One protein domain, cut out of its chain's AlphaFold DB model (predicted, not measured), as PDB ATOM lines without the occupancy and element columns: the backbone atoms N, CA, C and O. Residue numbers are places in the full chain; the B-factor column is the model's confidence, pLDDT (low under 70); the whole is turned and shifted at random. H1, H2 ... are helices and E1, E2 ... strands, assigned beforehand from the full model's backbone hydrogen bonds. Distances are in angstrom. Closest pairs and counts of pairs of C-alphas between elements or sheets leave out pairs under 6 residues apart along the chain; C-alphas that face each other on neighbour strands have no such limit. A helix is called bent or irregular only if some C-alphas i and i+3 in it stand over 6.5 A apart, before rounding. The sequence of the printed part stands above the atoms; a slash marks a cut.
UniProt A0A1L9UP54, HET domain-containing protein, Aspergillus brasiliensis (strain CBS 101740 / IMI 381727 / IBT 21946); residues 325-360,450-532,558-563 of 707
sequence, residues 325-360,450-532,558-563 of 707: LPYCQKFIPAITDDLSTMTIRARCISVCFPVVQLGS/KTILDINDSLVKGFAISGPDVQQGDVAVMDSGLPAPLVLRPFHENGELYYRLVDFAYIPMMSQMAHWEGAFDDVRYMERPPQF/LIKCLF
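AT A GLANCE: This is residues 325 to 360, 450 to 532 and 558 to 563 of the 707 residues of the protein "HET domain-containing protein" of Aspergillus brasiliensis (strain CBS 101740 / IMI 381727 / IBT 21946) (UniProt A0A1L9UP54). A five-stranded sheet, E7 E6 E5 E1 E8, curls into most of a small barrel whose edge strands E7 and E8 come near each other, and a smaller sheet, E2 E3 E4, is partly face to face with it, the strands crossed. Bent E1 runs on into E2, from one sheet to the other; H1 lies at one end of the longest axis, and H2 is over E5. The 125 printed residues have eight named strands and two named helices, in the order E1 to E7, H1, H2, E8; both sheets are antiparallel, and the class is mostly strand. The whole is compact, with a radius of gyration of the C-alphas of 14.9 A and spans of 44 by 38 by 29 A.

HOW THE PARTS SIT: Residues 325 to 341 hold no named element, but 334 to 335 pair antiparallel with 342 to 343 of E1, residues 342 to 351. E1 bends by 80 degrees at residue 345 and runs on into E2, residues 353 to 357, at 83 degrees. E2 is antiparallel to E3, residues 451 to 456, with N 355 and O 452 2.8 A apart. E3 forms a hairpin with E4, residues 461 to 466 (N 453 to O 464, 2.9 A). E5, residues 475 to 479, is antiparallel to E1, with N 347 and O 478 2.8 A apart. E5, E6, residues 486 to 493, and E7, residues 496 to 504, make a meander, each strand the antiparallel neighbour of the one before, with N 477 to O 486 at 2.9 A and N 491 to O 498 at 2.8 A. H1, residues 510 to 517, is on neither sheet; 3 of its 4 O i to N i+4 pairs are within hydrogen-bond range. H2, residues 522 to 526, has its one such pair within range and is on the five-stranded sheet, over E5, at a height of 9.1 A. E8, residues 558 to 561, is antiparallel to E1, with N 344 and O 559 3.0 A apart. This is a folded sheet, bent back on itself: E7 and E6 face E1 and E8, with E5 as the hinge; the closest C-alphas of E7 and E8, Tyr 499 and Cys 561, are 4.7 A apart. The two sheets form a sandwich, two sheets face to face: the parts that face each other are 10.1 A centre to centre, and the strands of the one stand at 78 degrees to those of the other; the closest C-alphas of E1 and E3, Ser 350 and Ile 455, are 5.8 A apart.

IN THESE COORDINATES: E1 begins at C-alpha 342 (41.866, 17.808, 14.858) and spans 20.8 A, as does E6; E7 spans 23.8 A, E3 16.2 A and E4 16.0 A. E8 ends at C-alpha 561 (41.547, 12.757, 14.480).

THE WHOLE: The C-alphas farthest apart, of Asn 494 and Trp 516, are 45.6 A apart. Residues 361 to 449 and 533 to 557 are not printed, with C-alpha gaps of 9.3 A and 17.6 A. Of the links printed whole, none is long. Mean pLDDT of the printed part is 72.6; 44 residues are under 70, among them 508 to 532.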
ATOM      1  N   LEU A 325      53.845  16.414  36.555       47.66
ATOM      2  CA  LEU A 325      54.883  16.634  35.550       47.66
ATOM      3  C   LEU A 325      55.140  18.140  35.341       47.66
ATOM      4  O   LEU A 325      54.190  18.927  35.374       47.66
ATOM      5  N   PRO A 326      56.404  18.564  35.150       42.56
ATOM      6  CA  PRO A 326      56.731  19.963  34.886       42.56
ATOM      7  C   PRO A 326      56.149  20.432  33.543       42.56
ATOM      8  O   PRO A 326      55.907  19.635  32.642       42.56
ATOM      9  N   TYR A 327      55.934  21.745  33.404       45.19
ATOM     10  CA  TYR A 327      55.360  22.346  32.196       45.19
ATOM     11  C   TYR A 327      56.277  22.181  30.971       45.19
ATOM     12  O   TYR A 327      57.159  23.004  30.720       45.19
ATOM     13  N   CYS A 328      56.026  21.138  30.185       50.09
ATOM     14  CA  CYS A 328      56.613  20.937  28.864       50.09
ATOM     15  C   CYS A 328      55.983  21.880  27.816       50.09
ATOM     16  O   CYS A 328      54.949  22.516  28.049       50.09
ATOM     17  N   GLN A 329      56.621  22.008  26.647       53.00
ATOM     18  CA  GLN A 329      56.164  22.921  25.596       53.00
ATOM     19  C   GLN A 329      54.829  22.442  24.999       53.00
ATOM     20  O   GLN A 329      54.785  21.494  24.211       53.00
ATOM     21  N   LYS A 330      53.737  23.127  25.366       62.62
ATOM     22  CA  LYS A 330      52.393  22.879  24.833       62.62
ATOM     23  C   LYS A 330      52.333  23.219  23.343       62.62
ATOM     24  O   LYS A 330      52.418  24.390  22.971       62.62
ATOM     25  N   PHE A 331      52.121  22.213  22.499       70.69
ATOM     26  CA  PHE A 331      51.666  22.432  21.128       70.69
ATOM     27  C   PHE A 331      50.146  22.632  21.123       70.69
ATOM     28  O   PHE A 331      49.407  21.898  21.777       70.69
ATOM     29  N   ILE A 332      49.679  23.645  20.391       80.25
ATOM     30  CA  ILE A 332      48.250  23.863  20.164       80.25
ATOM     31  C   ILE A 332      47.826  22.989  18.971       80.25
ATOM     32  O   ILE A 332      48.468  23.073  17.919       80.25
ATOM     33  N   PRO A 333      46.780  22.153  19.098       84.88
ATOM     34  CA  PRO A 333      46.255  21.374  17.985       84.88
ATOM     35  C   PRO A 333      45.648  22.277  16.906       84.88
ATOM     36  O   PRO A 333      44.888  23.203  17.198       84.88
ATOM     37  N   ALA A 334      45.920  21.963  15.641       86.69
ATOM     38  CA  ALA A 334      45.197  22.574  14.531       86.69
ATOM     39  C   ALA A 334      43.834  21.883  14.385       86.69
ATOM     40  O   ALA A 334      43.776  20.657  14.367       86.69
ATOM     41  N   ILE A 335      42.745  22.642  14.262       88.44
ATOM     42  CA  ILE A 335      41.406  22.100  13.974       88.44
ATOM     43  C   ILE A 335      40.873  22.802  12.727       88.44
ATOM     44  O   ILE A 335      41.040  24.016  12.606       88.44
ATOM     45  N   THR A 336      40.284  22.036  11.808       89.50
ATOM     46  CA  THR A 336      39.691  22.522  10.552       89.50
ATOM     47  C   THR A 336      38.480  23.433  10.789       89.50
ATOM     48  O   THR A 336      37.835  23.354  11.832       89.50
ATOM     49  N   ASP A 337      38.155  24.307   9.830       87.81
ATOM     50  CA  ASP A 337      37.088  25.317   9.985       87.81
ATOM     51  C   ASP A 337      35.672  24.719  10.103       87.81
ATOM     52  O   ASP A 337      34.792  25.313  10.723       87.81
ATOM     53  N   ASP A 338      35.463  23.517   9.559       86.94
ATOM     54  CA  ASP A 338      34.251  22.696   9.719       86.94
ATOM     55  C   ASP A 338      34.176  21.972  11.082       86.94
ATOM     56  O   ASP A 338      33.196  21.286  11.378       86.94
ATOM     57  N   LEU A 339      35.222  22.102  11.903       90.31
ATOM     58  CA  LEU A 339      35.442  21.417  13.175       90.31
ATOM     59  C   LEU A 339      35.440  19.875  13.093       90.31
ATOM     60  O   LEU A 339      35.345  19.223  14.136       90.31
ATOM     61  N   SER A 340      35.556  19.265  11.906       87.19
ATOM     62  CA  SER A 340      35.542  17.799  11.753       87.19
ATOM     63  C   SER A 340      36.835  17.141  12.237       87.19
ATOM     64  O   SER A 340      36.801  16.044  12.800       87.19
ATOM     65  N   THR A 341      37.974  17.808  12.029       89.44
ATOM     66  CA  THR A 341      39.299  17.187  12.092       89.44
ATOM     67  C   THR A 341      40.250  17.973  12.984       89.44
ATOM     68  O   THR A 341      40.557  19.134  12.721       89.44
ATOM     69  N   MET A 342      40.782  17.309  14.011       91.50
ATOM     70  CA  MET A 342      41.866  17.808  14.858       91.50
ATOM     71  C   MET A 342      43.194  17.167  14.446       91.50
ATOM     72  O   MET A 342      43.281  15.948  14.354       91.50
ATOM     73  N   THR A 343      44.246  17.958  14.255       88.56
ATOM     74  CA  THR A 343      45.612  17.478  14.012       88.56
ATOM     75  C   THR A 343      46.497  17.742  15.229       88.56
ATOM     76  O   THR A 343      46.669  18.895  15.632       88.56
ATOM     77  N   ILE A 344      47.081  16.678  15.785       85.31
ATOM     78  CA  ILE A 344      48.044  16.717  16.903       85.31
ATOM     79  C   ILE A 344      49.452  16.313  16.441       85.31
ATOM     80  O   ILE A 344      49.609  15.691  15.385       85.31
ATOM     81  N   ARG A 345      50.481  16.636  17.237       78.12
ATOM     82  CA  ARG A 345      51.881  16.256  16.983       78.12
ATOM     83  C   ARG A 345      52.316  15.232  18.027       78.12
ATOM     84  O   ARG A 345      52.876  15.593  19.056       78.12
ATOM     85  N   ALA A 346      52.107  13.952  17.732       77.88
ATOM     86  CA  ALA A 346      52.318  12.872  18.690       77.88
ATOM     87  C   ALA A 346      53.334  11.817  18.208       77.88
ATOM     88  O   ALA A 346      53.562  11.620  17.009       77.88
ATOM     89  N   ARG A 347      53.951  11.122  19.167       77.00
ATOM     90  CA  ARG A 347      54.813   9.950  18.967       77.00
ATOM     91  C   ARG A 347      54.009   8.680  19.233       77.00
ATOM     92  O   ARG A 347      53.414   8.545  20.297       77.00
ATOM     93  N   CYS A 348      54.058   7.717  18.314       80.19
ATOM     94  CA  CYS A 348      53.595   6.354  18.586       80.19
ATOM     95  C   CYS A 348      54.482   5.692  19.653       80.19
ATOM     96  O   CYS A 348      55.706   5.663  19.500       80.19
ATOM     97  N   ILE A 349      53.861   5.171  20.713       75.75
ATOM     98  CA  ILE A 349      54.516   4.369  21.752       75.75
ATOM     99  C   ILE A 349      54.454   2.895  21.340       75.75
ATOM    100  O   ILE A 349      55.480   2.249  21.167       75.75
ATOM    101  N   SER A 350      53.243   2.364  21.155       77.00
ATOM    102  CA  SER A 350      53.005   0.959  20.820       77.00
ATOM    103  C   SER A 350      51.669   0.800  20.102       77.00
ATOM    104  O   SER A 350      50.723   1.549  20.351       77.00
ATOM    105  N   VAL A 351      51.562  -0.239  19.273       86.31
ATOM    106  CA  VAL A 351      50.255  -0.827  18.947       86.31
ATOM    107  C   VAL A 351      49.705  -1.468  20.224       86.31
ATOM    108  O   VAL A 351      50.458  -2.070  20.992       86.31
ATOM    109  N   CYS A 352      48.412  -1.311  20.475       86.94
ATOM    110  CA  CYS A 352      47.724  -1.867  21.628       86.94
ATOM    111  C   CYS A 352      47.423  -3.353  21.406       86.94
ATOM    112  O   CYS A 352      46.802  -3.740  20.411       86.94
ATOM    113  N   PHE A 353      47.814  -4.176  22.378       87.31
ATOM    114  CA  PHE A 353      47.467  -5.594  22.447       87.31
ATOM    115  C   PHE A 353      46.709  -5.851  23.757       87.31
ATOM    116  O   PHE A 353      47.345  -5.948  24.807       87.31
ATOM    117  N   PRO A 354      45.364  -5.916  23.733       88.94
ATOM    118  CA  PRO A 354      44.565  -6.304  24.891       88.94
ATOM    119  C   PRO A 354      44.978  -7.672  25.445       88.94
ATOM    120  O   PRO A 354      44.948  -8.672  24.729       88.94
ATOM    121  N   VAL A 355      45.358  -7.703  26.722       87.00
ATOM    122  CA  VAL A 355      45.765  -8.909  27.460       87.00
ATOM    123  C   VAL A 355      44.580  -9.491  28.227       87.00
ATOM    124  O   VAL A 355      44.270 -10.672  28.103       87.00
ATOM    125  N   VAL A 356      43.888  -8.654  29.005       88.81
ATOM    126  CA  VAL A 356      42.660  -9.027  29.716       88.81
ATOM    127  C   VAL A 356      41.765  -7.804  29.884       88.81
ATOM    128  O   VAL A 356      42.263  -6.697  30.098       88.81
ATOM    129  N   GLN A 357      40.450  -8.011  29.843       91.06
ATOM    130  CA  GLN A 357      39.485  -7.048  30.360       91.06
ATOM    131  C   GLN A 357      39.091  -7.454  31.785       91.06
ATOM    132  O   GLN A 357      38.674  -8.589  32.033       91.06
ATOM    133  N   LEU A 358      39.266  -6.530  32.723       87.50
ATOM    134  CA  LEU A 358      39.003  -6.722  34.140       87.50
ATOM    135  C   LEU A 358      37.499  -6.855  34.407       87.50
ATOM    136  O   LEU A 358      36.685  -6.128  33.835       87.50
ATOM    137  N   GLY A 359      37.138  -7.782  35.290       85.06
ATOM    138  CA  GLY A 359      35.758  -8.083  35.659       85.06
ATOM    139  C   GLY A 359      35.044  -6.941  36.386       85.06
ATOM    140  O   GLY A 359      35.559  -5.835  36.548       85.06
ATOM    141  N   SER A 360      33.824  -7.217  36.844       81.25
ATOM    142  CA  SER A 360      32.991  -6.260  37.586       81.25
ATOM    143  C   SER A 360      33.013  -6.457  39.108       81.25
ATOM    144  O   SER A 360      32.446  -5.635  39.826       81.25
ATOM    145  N   LYS A 450      37.968  -2.270  32.921       87.12
ATOM    146  CA  LYS A 450      39.150  -1.740  32.216       87.12
ATOM    147  C   LYS A 450      39.974  -2.828  31.540       87.12
ATOM    148  O   LYS A 450      40.040  -3.955  32.020       87.12
ATOM    149  N   THR A 451      40.677  -2.463  30.478       89.25
ATOM    150  CA  THR A 451      41.517  -3.368  29.697       89.25
ATOM    151  C   THR A 451      42.994  -3.146  30.020       89.25
ATOM    152  O   THR A 451      43.498  -2.022  29.956       89.25
ATOM    153  N   ILE A 452      43.700  -4.227  30.361       87.31
ATOM    154  CA  ILE A 452      45.165  -4.247  30.458       87.31
ATOM    155  C   ILE A 452      45.728  -4.482  29.055       87.31
ATOM    156  O   ILE A 452      45.290  -5.398  28.356       87.31
ATOM    157  N   LEU A 453      46.692  -3.661  28.649       85.88
ATOM    158  CA  LEU A 453      47.324  -3.683  27.328       85.88
ATOM    159  C   LEU A 453      48.808  -4.034  27.475       85.88
ATOM    160  O   LEU A 453      49.456  -3.485  28.361       85.88
ATOM    161  N   ASP A 454      49.369  -4.867  26.601       81.25
ATOM    162  CA  ASP A 454      50.828  -5.029  26.494       81.25
ATOM    163  C   ASP A 454      51.445  -3.788  25.811       81.25
ATOM    164  O   ASP A 454      50.868  -3.254  24.854       81.25
ATOM    165  N   ILE A 455      52.599  -3.319  26.295       74.25
ATOM    166  CA  ILE A 455      53.374  -2.215  25.710       74.25
ATOM    167  C   ILE A 455      54.825  -2.651  25.516       74.25
ATOM    168  O   ILE A 455      55.554  -2.955  26.464       74.25
ATOM    169  N   ASN A 456      55.255  -2.599  24.257       68.25
ATOM    170  CA  ASN A 456      56.566  -3.048  23.808       68.25
ATOM    171  C   ASN A 456      57.273  -1.951  22.989       68.25
ATOM    172  O   ASN A 456      57.579  -2.145  21.811       68.25
ATOM    173  N   ASP A 457      57.516  -0.790  23.609       67.81
ATOM    174  CA  ASP A 457      58.441   0.212  23.066       67.81
ATOM    175  C   ASP A 457      59.890  -0.103  23.480       67.81
ATOM    176  O   ASP A 457      60.189  -0.788  24.460       67.81
ATOM    177  N   SER A 458      60.822   0.454  22.719       57.25
ATOM    178  CA  SER A 458      62.252   0.489  23.005       57.25
ATOM    179  C   SER A 458      62.638   1.164  24.329       57.25
ATOM    180  O   SER A 458      63.628   0.753  24.934       57.25
ATOM    181  N   LEU A 459      61.889   2.180  24.775       55.09
ATOM    182  CA  LEU A 459      62.150   2.947  26.000       55.09
ATOM    183  C   LEU A 459      61.173   2.596  27.130       55.09
ATOM    184  O   LEU A 459      61.494   2.801  28.297       55.09
ATOM    185  N   VAL A 460      59.994   2.072  26.787       59.88
ATOM    186  CA  VAL A 460      58.908   1.759  27.723       59.88
ATOM    187  C   VAL A 460      58.425   0.328  27.474       59.88
ATOM    188  O   VAL A 460      57.726   0.059  26.498       59.88
ATOM    189  N   LYS A 461      58.798  -0.595  28.366       62.81
ATOM    190  CA  LYS A 461      58.358  -1.999  28.345       62.81
ATOM    191  C   LYS A 461      57.523  -2.311  29.573       62.81
ATOM    192  O   LYS A 461      57.923  -1.975  30.685       62.81
ATOM    193  N   GLY A 462      56.395  -2.980  29.375       72.19
ATOM    194  CA  GLY A 462      55.467  -3.321  30.444       72.19
ATOM    195  C   GLY A 462      54.043  -3.353  29.919       72.19
ATOM    196  O   GLY A 462      53.781  -3.906  28.859       72.19
ATOM    197  N   PHE A 463      53.125  -2.735  30.650       76.94
ATOM    198  CA  PHE A 463      51.706  -2.727  30.317       76.94
ATOM    199  C   PHE A 463      51.104  -1.326  30.457       76.94
ATOM    200  O   PHE A 463      51.654  -0.462  31.141       76.94
ATOM    201  N   ALA A 464      49.937  -1.129  29.855       79.69
ATOM    202  CA  ALA A 464      49.031  -0.028  30.152       79.69
ATOM    203  C   ALA A 464      47.727  -0.524  30.779       79.69
ATOM    204  O   ALA A 464      47.360  -1.691  30.659       79.69
ATOM    205  N   ILE A 465      47.001   0.403  31.398       82.69
ATOM    206  CA  ILE A 465      45.597   0.243  31.781       82.69
ATOM    207  C   ILE A 465      44.797   1.318  31.038       82.69
ATOM    208  O   ILE A 465      45.082   2.505  31.187       82.69
ATOM    209  N   SER A 466      43.798   0.913  30.261       87.19
ATOM    210  CA  SER A 466      42.849   1.803  29.574       87.19
ATOM    211  C   SER A 466      41.414   1.295  29.783       87.19
ATOM    212  O   SER A 466      41.212   0.307  30.489       87.19
ATOM    213  N   GLY A 467      40.397   1.972  29.263       86.31
ATOM    214  CA  GLY A 467      38.997   1.578  29.406       86.31
ATOM    215  C   GLY A 467      38.573   0.389  28.534       86.31
ATOM    216  O   GLY A 467      39.406  -0.290  27.925       86.31
ATOM    217  N   PRO A 468      37.259   0.098  28.506       88.69
ATOM    218  CA  PRO A 468      36.715  -1.126  27.919       88.69
ATOM    219  C   PRO A 468      36.816  -1.178  26.391       88.69
ATOM    220  O   PRO A 468      36.926  -2.263  25.830       88.69
ATOM    221  N   ASP A 469      36.767  -0.029  25.713       90.56
ATOM    222  CA  ASP A 469      36.559   0.037  24.262       90.56
ATOM    223  C   ASP A 469      37.832  -0.174  23.420       90.56
ATOM    224  O   ASP A 469      37.748  -0.173  22.188       90.56
ATOM    225  N   VAL A 470      38.999  -0.360  24.052       90.75
ATOM    226  CA  VAL A 470      40.296  -0.562  23.379       90.75
ATOM    227  C   VAL A 470      40.417  -1.964  22.784       90.75
ATOM    228  O   VAL A 470      40.134  -2.970  23.434       90.75
ATOM    229  N   GLN A 471      40.877  -2.029  21.537       91.94
ATOM    230  CA  GLN A 471      40.927  -3.231  20.708       91.94
ATOM    231  C   GLN A 471      42.338  -3.472  20.153       91.94
ATOM    232  O   GLN A 471      43.206  -2.597  20.163       91.94
ATOM    233  N   GLN A 472      42.584  -4.690  19.664       90.31
ATOM    234  CA  GLN A 472      43.847  -5.023  19.010       90.31
ATOM    235  C   GLN A 472      43.996  -4.220  17.710       90.31
ATOM    236  O   GLN A 472      43.122  -4.276  16.847       90.31
ATOM    237  N   GLY A 473      45.117  -3.512  17.557       86.19
ATOM    238  CA  GLY A 473      45.370  -2.654  16.392       86.19
ATOM    239  C   GLY A 473      45.058  -1.169  16.608       86.19
ATOM    240  O   GLY A 473      45.423  -0.358  15.756       86.19
ATOM    241  N   ASP A 474      44.479  -0.793  17.753       91.62
ATOM    242  CA  ASP A 474      44.556   0.588  18.237       91.62
ATOM    243  C   ASP A 474      46.020   0.968  18.528       91.62
ATOM    244  O   ASP A 474      46.896   0.107  18.639       91.62
ATOM    245  N   VAL A 475      46.310   2.262  18.644       89.44
ATOM    246  CA  VAL A 475      47.671   2.788  18.809       89.44
ATOM    247  C   VAL A 475      47.730   3.736  20.003       89.44
ATOM    248  O   VAL A 475      46.990   4.717  20.054       89.44
ATOM    249  N   ALA A 476      48.638   3.473  20.944       86.31
ATOM    250  CA  ALA A 476      48.937   4.377  22.049       86.31
ATOM    251  C   ALA A 476      49.962   5.433  21.605       86.31
ATOM    252  O   ALA A 476      51.041   5.083  21.112       86.31
ATOM    253  N   VAL A 477      49.647   6.719  21.785       83.00
ATOM    254  CA  VAL A 477      50.493   7.848  21.362       83.00
ATOM    255  C   VAL A 477      50.704   8.872  22.483       83.00
ATOM    256  O   VAL A 477      49.796   9.133  23.270       83.00
ATOM    257  N   MET A 478      51.893   9.477  22.536       77.75
ATOM    258  CA  MET A 478      52.257  10.550  23.471       77.75
ATOM    259  C   MET A 478      52.336  11.897  22.742       77.75
ATOM    260  O   MET A 478      52.911  11.964  21.657       77.75
ATOM    261  N   ASP A 479      51.814  12.962  23.346       76.56
ATOM    262  CA  ASP A 479      51.981  14.359  22.913       76.56
ATOM    263  C   ASP A 479      52.680  15.128  24.049       76.56
ATOM    264  O   ASP A 479      52.368  14.892  25.214       76.56
ATOM    265  N   SER A 480      53.617  16.035  23.749       61.34
ATOM    266  CA  SER A 480      54.419  16.721  24.782       61.34
ATOM    267  C   SER A 480      53.642  17.731  25.639       61.34
ATOM    268  O   SER A 480      54.220  18.321  26.551       61.34
ATOM    269  N   GLY A 481      52.361  17.970  25.346       60.28
ATOM    270  CA  GLY A 481      51.433  18.719  26.195       60.28
ATOM    271  C   GLY A 481      50.481  17.845  27.024       60.28
ATOM    272  O   GLY A 481      49.690  18.402  27.790       60.28
ATOM    273  N   LEU A 482      50.514  16.514  26.878       69.12
ATOM    274  CA  LEU A 482      49.652  15.573  27.601       69.12
ATOM    275  C   LEU A 482      50.463  14.673  28.534       69.12
ATOM    276  O   LEU A 482      51.312  13.924  28.066       69.12
ATOM    277  N   PRO A 483      50.141  14.617  29.837       64.50
ATOM    278  CA  PRO A 483      50.863  13.750  30.755       64.50
ATOM    279  C   PRO A 483      50.352  12.293  30.729       64.50
ATOM    280  O   PRO A 483      50.898  11.453  31.432       64.50
ATOM    281  N   ALA A 484      49.315  11.982  29.938       74.94
ATOM    282  CA  ALA A 484      48.760  10.640  29.755       74.94
ATOM    283  C   ALA A 484      48.577  10.328  28.250       74.94
ATOM    284  O   ALA A 484      47.964  11.141  27.552       74.94
ATOM    285  N   PRO A 485      49.061   9.175  27.748       81.12
ATOM    286  CA  PRO A 485      48.890   8.773  26.353       81.12
ATOM    287  C   PRO A 485      47.435   8.681  25.872       81.12
ATOM    288  O   PRO A 485      46.550   8.199  26.584       81.12
ATOM    289  N   LEU A 486      47.217   9.058  24.612       87.31
ATOM    290  CA  LEU A 486      45.963   8.864  23.881       87.31
ATOM    291  C   LEU A 486      45.944   7.473  23.235       87.31
ATOM    292  O   LEU A 486      46.955   7.047  22.676       87.31
ATOM    293  N   VAL A 487      44.799   6.791  23.247       90.50
ATOM    294  CA  VAL A 487      44.571   5.538  22.508       90.50
ATOM    295  C   VAL A 487      43.719   5.829  21.279       90.50
ATOM    296  O   VAL A 487      42.598   6.328  21.387       90.50
ATOM    297  N   LEU A 488      44.260   5.530  20.101       91.94
ATOM    298  CA  LEU A 488      43.725   5.961  18.814       91.94
ATOM    299  C   LEU A 488      43.454   4.775  17.882       91.94
ATOM    300  O   LEU A 488      44.363   3.999  17.589       91.94
ATOM    301  N   ARG A 489      42.233   4.668  17.353       92.25
ATOM    302  CA  ARG A 489      41.844   3.635  16.381       92.25
ATOM    303  C   ARG A 489      42.088   4.112  14.948       92.25
ATOM    304  O   ARG A 489      41.400   5.051  14.536       92.25
ATOM    305  N   PRO A 490      43.019   3.513  14.184       90.38
ATOM    306  CA  PRO A 490      43.263   3.897  12.796       90.38
ATOM    307  C   PRO A 490      42.098   3.494  11.880       90.38
ATOM    308  O   PRO A 490      41.530   2.410  12.016       90.38
ATOM    309  N   PHE A 491      41.777   4.342  10.906       84.94
ATOM    310  CA  PHE A 491      40.850   4.058   9.810       84.94
ATOM    311  C   PHE A 491      41.262   4.823   8.546       84.94
ATOM    312  O   PHE A 491      41.975   5.818   8.627       84.94
ATOM    313  N   HIS A 492      40.830   4.361   7.373       84.25
ATOM    314  CA  HIS A 492      41.118   5.042   6.109       84.25
ATOM    315  C   HIS A 492      39.851   5.667   5.537       84.25
ATOM    316  O   HIS A 492      38.821   4.998   5.454       84.25
ATOM    317  N   GLU A 493      39.952   6.910   5.077       79.88
ATOM    318  CA  GLU A 493      38.874   7.626   4.398       79.88
ATOM    319  C   GLU A 493      39.455   8.402   3.211       79.88
ATOM    320  O   GLU A 493      40.486   9.061   3.334       79.88
ATOM    321  N   ASN A 494      38.829   8.296   2.034       83.69
ATOM    322  CA  ASN A 494      39.266   8.962   0.796       83.69
ATOM    323  C   ASN A 494      40.745   8.713   0.397       83.69
ATOM    324  O   ASN A 494      41.325   9.482  -0.365       83.69
ATOM    325  N   GLY A 495      41.348   7.620   0.886       81.50
ATOM    326  CA  GLY A 495      42.755   7.256   0.668       81.50
ATOM    327  C   GLY A 495      43.734   7.792   1.722       81.50
ATOM    328  O   GLY A 495      44.883   7.357   1.752       81.50
ATOM    329  N   GLU A 496      43.284   8.673   2.612       83.44
ATOM    330  CA  GLU A 496      44.052   9.213   3.736       83.44
ATOM    331  C   GLU A 496      43.861   8.363   5.006       83.44
ATOM    332  O   GLU A 496      42.842   7.687   5.176       83.44
ATOM    333  N   LEU A 497      44.845   8.405   5.912       84.44
ATOM    334  CA  LEU A 497      44.813   7.716   7.205       84.44
ATOM    335  C   LEU A 497      44.377   8.681   8.317       84.44
ATOM    336  O   LEU A 497      45.036   9.689   8.582       84.44
ATOM    337  N   TYR A 498      43.291   8.323   8.992       88.12
ATOM    338  CA  TYR A 498      42.685   9.053  10.098       88.12
ATOM    339  C   TYR A 498      42.582   8.181  11.351       88.12
ATOM    340  O   TYR A 498      42.790   6.966  11.321       88.12
ATOM    341  N   TYR A 499      42.263   8.816  12.474       90.88
ATOM    342  CA  TYR A 499      42.184   8.175  13.778       90.88
ATOM    343  C   TYR A 499      40.908   8.571  14.525       90.88
ATOM    344  O   TYR A 499      40.473   9.723  14.477       90.88
ATOM    345  N   ARG A 500      40.290   7.626  15.234       91.12
ATOM    346  CA  ARG A 500      39.248   7.914  16.234       91.12
ATOM    347  C   ARG A 500      39.884   7.877  17.621       91.12
ATOM    348  O   ARG A 500      40.601   6.924  17.922       91.12
ATOM    349  N   LEU A 501      39.633   8.881  18.461       92.25
ATOM    350  CA  LEU A 501      40.045   8.841  19.867       92.25
ATOM    351  C   LEU A 501      39.167   7.823  20.604       92.25
ATOM    352  O   LEU A 501      37.953   7.989  20.677       92.25
ATOM    353  N   VAL A 502      39.784   6.748  21.092       91.56
ATOM    354  CA  VAL A 502      39.103   5.662  21.807       91.56
ATOM    355  C   VAL A 502      39.002   6.015  23.282       91.56
ATOM    356  O   VAL A 502      37.900   6.109  23.814       91.56
ATOM    357  N   ASP A 503      40.152   6.224  23.921       89.31
ATOM    358  CA  ASP A 503      40.287   6.480  25.355       89.31
ATOM    359  C   ASP A 503      41.716   6.983  25.668       89.31
ATOM    360  O   ASP A 503      42.497   7.291  24.763       89.31
ATOM    361  N   PHE A 504      42.080   7.034  26.945       85.44
ATOM    362  CA  PHE A 504      43.407   7.344  27.464       85.44
ATOM    363  C   PHE A 504      44.034   6.089  28.078       85.44
ATOM    364  O   PHE A 504      43.351   5.277  28.709       85.44
ATOM    365  N   ALA A 505      45.347   5.927  27.934       81.62
ATOM    366  CA  ALA A 505      46.094   4.862  28.594       81.62
ATOM    367  C   ALA A 505      46.888   5.419  29.780       81.62
ATOM    368  O   ALA A 505      47.571   6.434  29.672       81.62
ATOM    369  N   TYR A 506      46.855   4.715  30.908       77.44
ATOM    370  CA  TYR A 506      47.836   4.879  31.973       77.44
ATOM    371  C   TYR A 506      48.974   3.888  31.774       77.44
ATOM    372  O   TYR A 506      48.738   2.681  31.765       77.44
ATOM    373  N   ILE A 507      50.198   4.397  31.682       73.00
ATOM    374  CA  ILE A 507      51.425   3.603  31.700       73.00
ATOM    375  C   ILE A 507      52.118   3.814  33.058       73.00
ATOM    376  O   ILE A 507      52.500   4.949  33.378       73.00
ATOM    377  N   PRO A 508      52.307   2.755  33.865       62.56
ATOM    378  CA  PRO A 508      52.937   2.864  35.173       62.56
ATOM    379  C   PRO A 508      54.352   3.425  35.072       62.56
ATOM    380  O   PRO A 508      55.054   3.221  34.086       62.56
ATOM    381  N   MET A 509      54.782   4.100  36.133       54.09
ATOM    382  CA  MET A 509      56.145   4.606  36.313       54.09
ATOM    383  C   MET A 509      56.658   5.639  35.291       54.09
ATOM    384  O   MET A 509      57.671   6.266  35.593       54.09
ATOM    385  N   MET A 510      55.968   5.948  34.182       55.66
ATOM    386  CA  MET A 510      56.393   7.041  33.279       55.66
ATOM    387  C   MET A 510      56.560   8.376  34.019       55.66
ATOM    388  O   MET A 510      57.560   9.066  33.836       55.66
ATOM    389  N   SER A 511      55.641   8.709  34.935       44.81
ATOM    390  CA  SER A 511      55.761   9.931  35.740       44.81
ATOM    391  C   SER A 511      56.936   9.912  36.724       44.81
ATOM    392  O   SER A 511      57.410  10.968  37.134       44.81
ATOM    393  N   GLN A 512      57.459   8.734  37.070       44.78
ATOM    394  CA  GLN A 512      58.667   8.589  37.884       44.78
ATOM    395  C   GLN A 512      59.942   8.560  37.031       44.78
ATOM    396  O   GLN A 512      60.944   9.114  37.469       44.78
ATOM    397  N   MET A 513      59.909   8.043  35.799       44.91
ATOM    398  CA  MET A 513      61.017   8.190  34.837       44.91
ATOM    399  C   MET A 513      61.303   9.673  34.534       44.91
ATOM    400  O   MET A 513      62.462  10.069  34.394       44.91
ATOM    401  N   ALA A 514      60.263  10.514  34.519       41.38
ATOM    402  CA  ALA A 514      60.409  11.968  34.426       41.38
ATOM    403  C   ALA A 514      61.003  12.587  35.702       41.38
ATOM    404  O   ALA A 514      61.895  13.430  35.631       41.38
ATOM    405  N   HIS A 515      60.544  12.144  36.877       36.12
ATOM    406  CA  HIS A 515      60.875  12.787  38.152       36.12
ATOM    407  C   HIS A 515      62.198  12.313  38.797       36.12
ATOM    408  O   HIS A 515      62.768  13.047  39.604       36.12
ATOM    409  N   TRP A 516      62.694  11.109  38.484       33.12
ATOM    410  CA  TRP A 516      63.860  10.510  39.163       33.12
ATOM    411  C   TRP A 516      65.177  10.586  38.381       33.12
ATOM    412  O   TRP A 516      66.230  10.670  39.006       33.12
ATOM    413  N   GLU A 517      65.147  10.575  37.045       35.38
ATOM    414  CA  GLU A 517      66.376  10.561  36.227       35.38
ATOM    415  C   GLU A 517      66.685  11.893  35.523       35.38
ATOM    416  O   GLU A 517      67.794  12.082  35.027       35.38
ATOM    417  N   GLY A 518      65.705  12.798  35.380       39.72
ATOM    418  CA  GLY A 518      65.809  13.944  34.455       39.72
ATOM    419  C   GLY A 518      65.960  13.534  32.974       39.72
ATOM    420  O   GLY A 518      66.351  14.345  32.123       39.72
ATOM    421  N   ALA A 519      65.688  12.257  32.672       35.97
ATOM    422  CA  ALA A 519      65.949  11.600  31.394       35.97
ATOM    423  C   ALA A 519      64.684  11.345  30.556       35.97
ATOM    424  O   ALA A 519      64.797  11.219  29.329       35.97
ATOM    425  N   PHE A 520      63.502  11.308  31.184       42.66
ATOM    426  CA  PHE A 520      62.212  11.437  30.499       42.66
ATOM    427  C   PHE A 520      61.793  12.912  30.513       42.66
ATOM    428  O   PHE A 520      61.107  13.406  31.401       42.66
ATOM    429  N   ASP A 521      62.312  13.615  29.521       49.78
ATOM    430  CA  ASP A 521      61.988  14.984  29.142       49.78
ATOM    431  C   ASP A 521      61.169  14.858  27.859       49.78
ATOM    432  O   ASP A 521      61.660  14.258  26.902       49.78
ATOM    433  N   ASP A 522      59.924  15.343  27.847       48.59
ATOM    434  CA  ASP A 522      59.002  15.100  26.729       48.59
ATOM    435  C   ASP A 522      59.534  15.645  25.400       48.59
ATOM    436  O   ASP A 522      59.303  15.038  24.355       48.59
ATOM    437  N   VAL A 523      60.310  16.735  25.417       47.25
ATOM    438  CA  VAL A 523      60.940  17.284  24.209       47.25
ATOM    439  C   VAL A 523      62.001  16.301  23.710       47.25
ATOM    440  O   VAL A 523      61.904  15.800  22.587       47.25
ATOM    441  N   ARG A 524      62.937  15.894  24.577       49.31
ATOM    442  CA  ARG A 524      63.974  14.893  24.245       49.31
ATOM    443  C   ARG A 524      63.428  13.470  24.034       49.31
ATOM    444  O   ARG A 524      64.158  12.620  23.525       49.31
ATOM    445  N   TYR A 525      62.193  13.163  24.430       53.91
ATOM    446  CA  TYR A 525      61.502  11.894  24.150       53.91
ATOM    447  C   TYR A 525      60.822  11.924  22.772       53.91
ATOM    448  O   TYR A 525      60.924  10.960  22.006       53.91
ATOM    449  N   MET A 526      60.210  13.057  22.417       51.28
ATOM    450  CA  MET A 526      59.626  13.321  21.097       51.28
ATOM    451  C   MET A 526      60.681  13.503  19.993       51.28
ATOM    452  O   MET A 526      60.391  13.243  18.828       51.28
ATOM    453  N   GLU A 527      61.907  13.907  20.336       51.78
ATOM    454  CA  GLU A 527      63.041  14.020  19.400       51.78
ATOM    455  C   GLU A 527      63.739  12.685  19.083       51.78
ATOM    456  O   GLU A 527      64.365  12.550  18.029       51.78
ATOM    457  N   ARG A 528      63.657  11.679  19.968       52.12
ATOM    458  CA  ARG A 528      64.289  10.364  19.734       52.12
ATOM    459  C   ARG A 528      63.609   9.650  18.559       52.12
ATOM    460  O   ARG A 528      62.381   9.603  18.528       52.12
ATOM    461  N   PRO A 529      64.349   8.978  17.658       43.25
ATOM    462  CA  PRO A 529      63.727   8.175  16.608       43.25
ATOM    463  C   PRO A 529      62.815   7.077  17.195       43.25
ATOM    464  O   PRO A 529      63.130   6.514  18.253       43.25
ATOM    465  N   PRO A 530      61.701   6.730  16.527       42.84
ATOM    466  CA  PRO A 530      60.980   5.497  16.820       42.84
ATOM    467  C   PRO A 530      61.844   4.299  16.403       42.84
ATOM    468  O   PRO A 530      62.348   4.248  15.279       42.84
ATOM    469  N   GLN A 531      62.025   3.318  17.290       39.66
ATOM    470  CA  GLN A 531      62.664   2.062  16.893       39.66
ATOM    471  C   GLN A 531      61.642   1.205  16.141       39.66
ATOM    472  O   GLN A 531      60.589   0.865  16.672       39.66
ATOM    473  N   PHE A 532      61.942   0.889  14.880       31.41
ATOM    474  CA  PHE A 532      61.040   0.142  14.005       31.41
ATOM    475  C   PHE A 532      60.707  -1.242  14.579       31.41
ATOM    476  O   PHE A 532      61.593  -2.079  14.763       31.41
ATOM    477  N   LEU A 558      52.397  13.899  12.409       56.53
ATOM    478  CA  LEU A 558      51.099  14.567  12.446       56.53
ATOM    479  C   LEU A 558      50.013  13.491  12.448       56.53
ATOM    480  O   LEU A 558      50.028  12.601  11.599       56.53
ATOM    481  N   ILE A 559      49.090  13.565  13.403       70.31
ATOM    482  CA  ILE A 559      48.003  12.594  13.564       70.31
ATOM    483  C   ILE A 559      46.672  13.327  13.429       70.31
ATOM    484  O   ILE A 559      46.413  14.266  14.180       70.31
ATOM    485  N   LYS A 560      45.845  12.897  12.469       71.44
ATOM    486  CA  LYS A 560      44.530  13.478  12.164       71.44
ATOM    487  C   LYS A 560      43.417  12.689  12.861       71.44
ATOM    488  O   LYS A 560      43.190  11.527  12.529       71.44
ATOM    489  N   CYS A 561      42.698  13.321  13.780       72.44
ATOM    490  CA  CYS A 561      41.547  12.757  14.480       72.44
ATOM    491  C   CYS A 561      40.239  13.349  13.926       72.44
ATOM    492  O   CYS A 561      39.991  14.542  14.107       72.44
ATOM    493  N   LEU A 562      39.416  12.536  13.252       59.66
ATOM    494  CA  LEU A 562      38.328  12.993  12.365       59.66
ATOM    495  C   LEU A 562      36.925  12.498  12.794       59.66
ATOM    496  O   LEU A 562      36.781  11.540  13.562       59.66
ATOM    497  N   PHE A 563      35.897  13.186  12.293       54.25
ATOM    498  CA  PHE A 563      34.476  12.832  12.329       54.25
ATOM    499  C   PHE A 563      33.952  12.392  10.949       54.25
ATOM    500  O   PHE A 563      34.024  13.171  10.005       54.25
TER     501      PHE A 563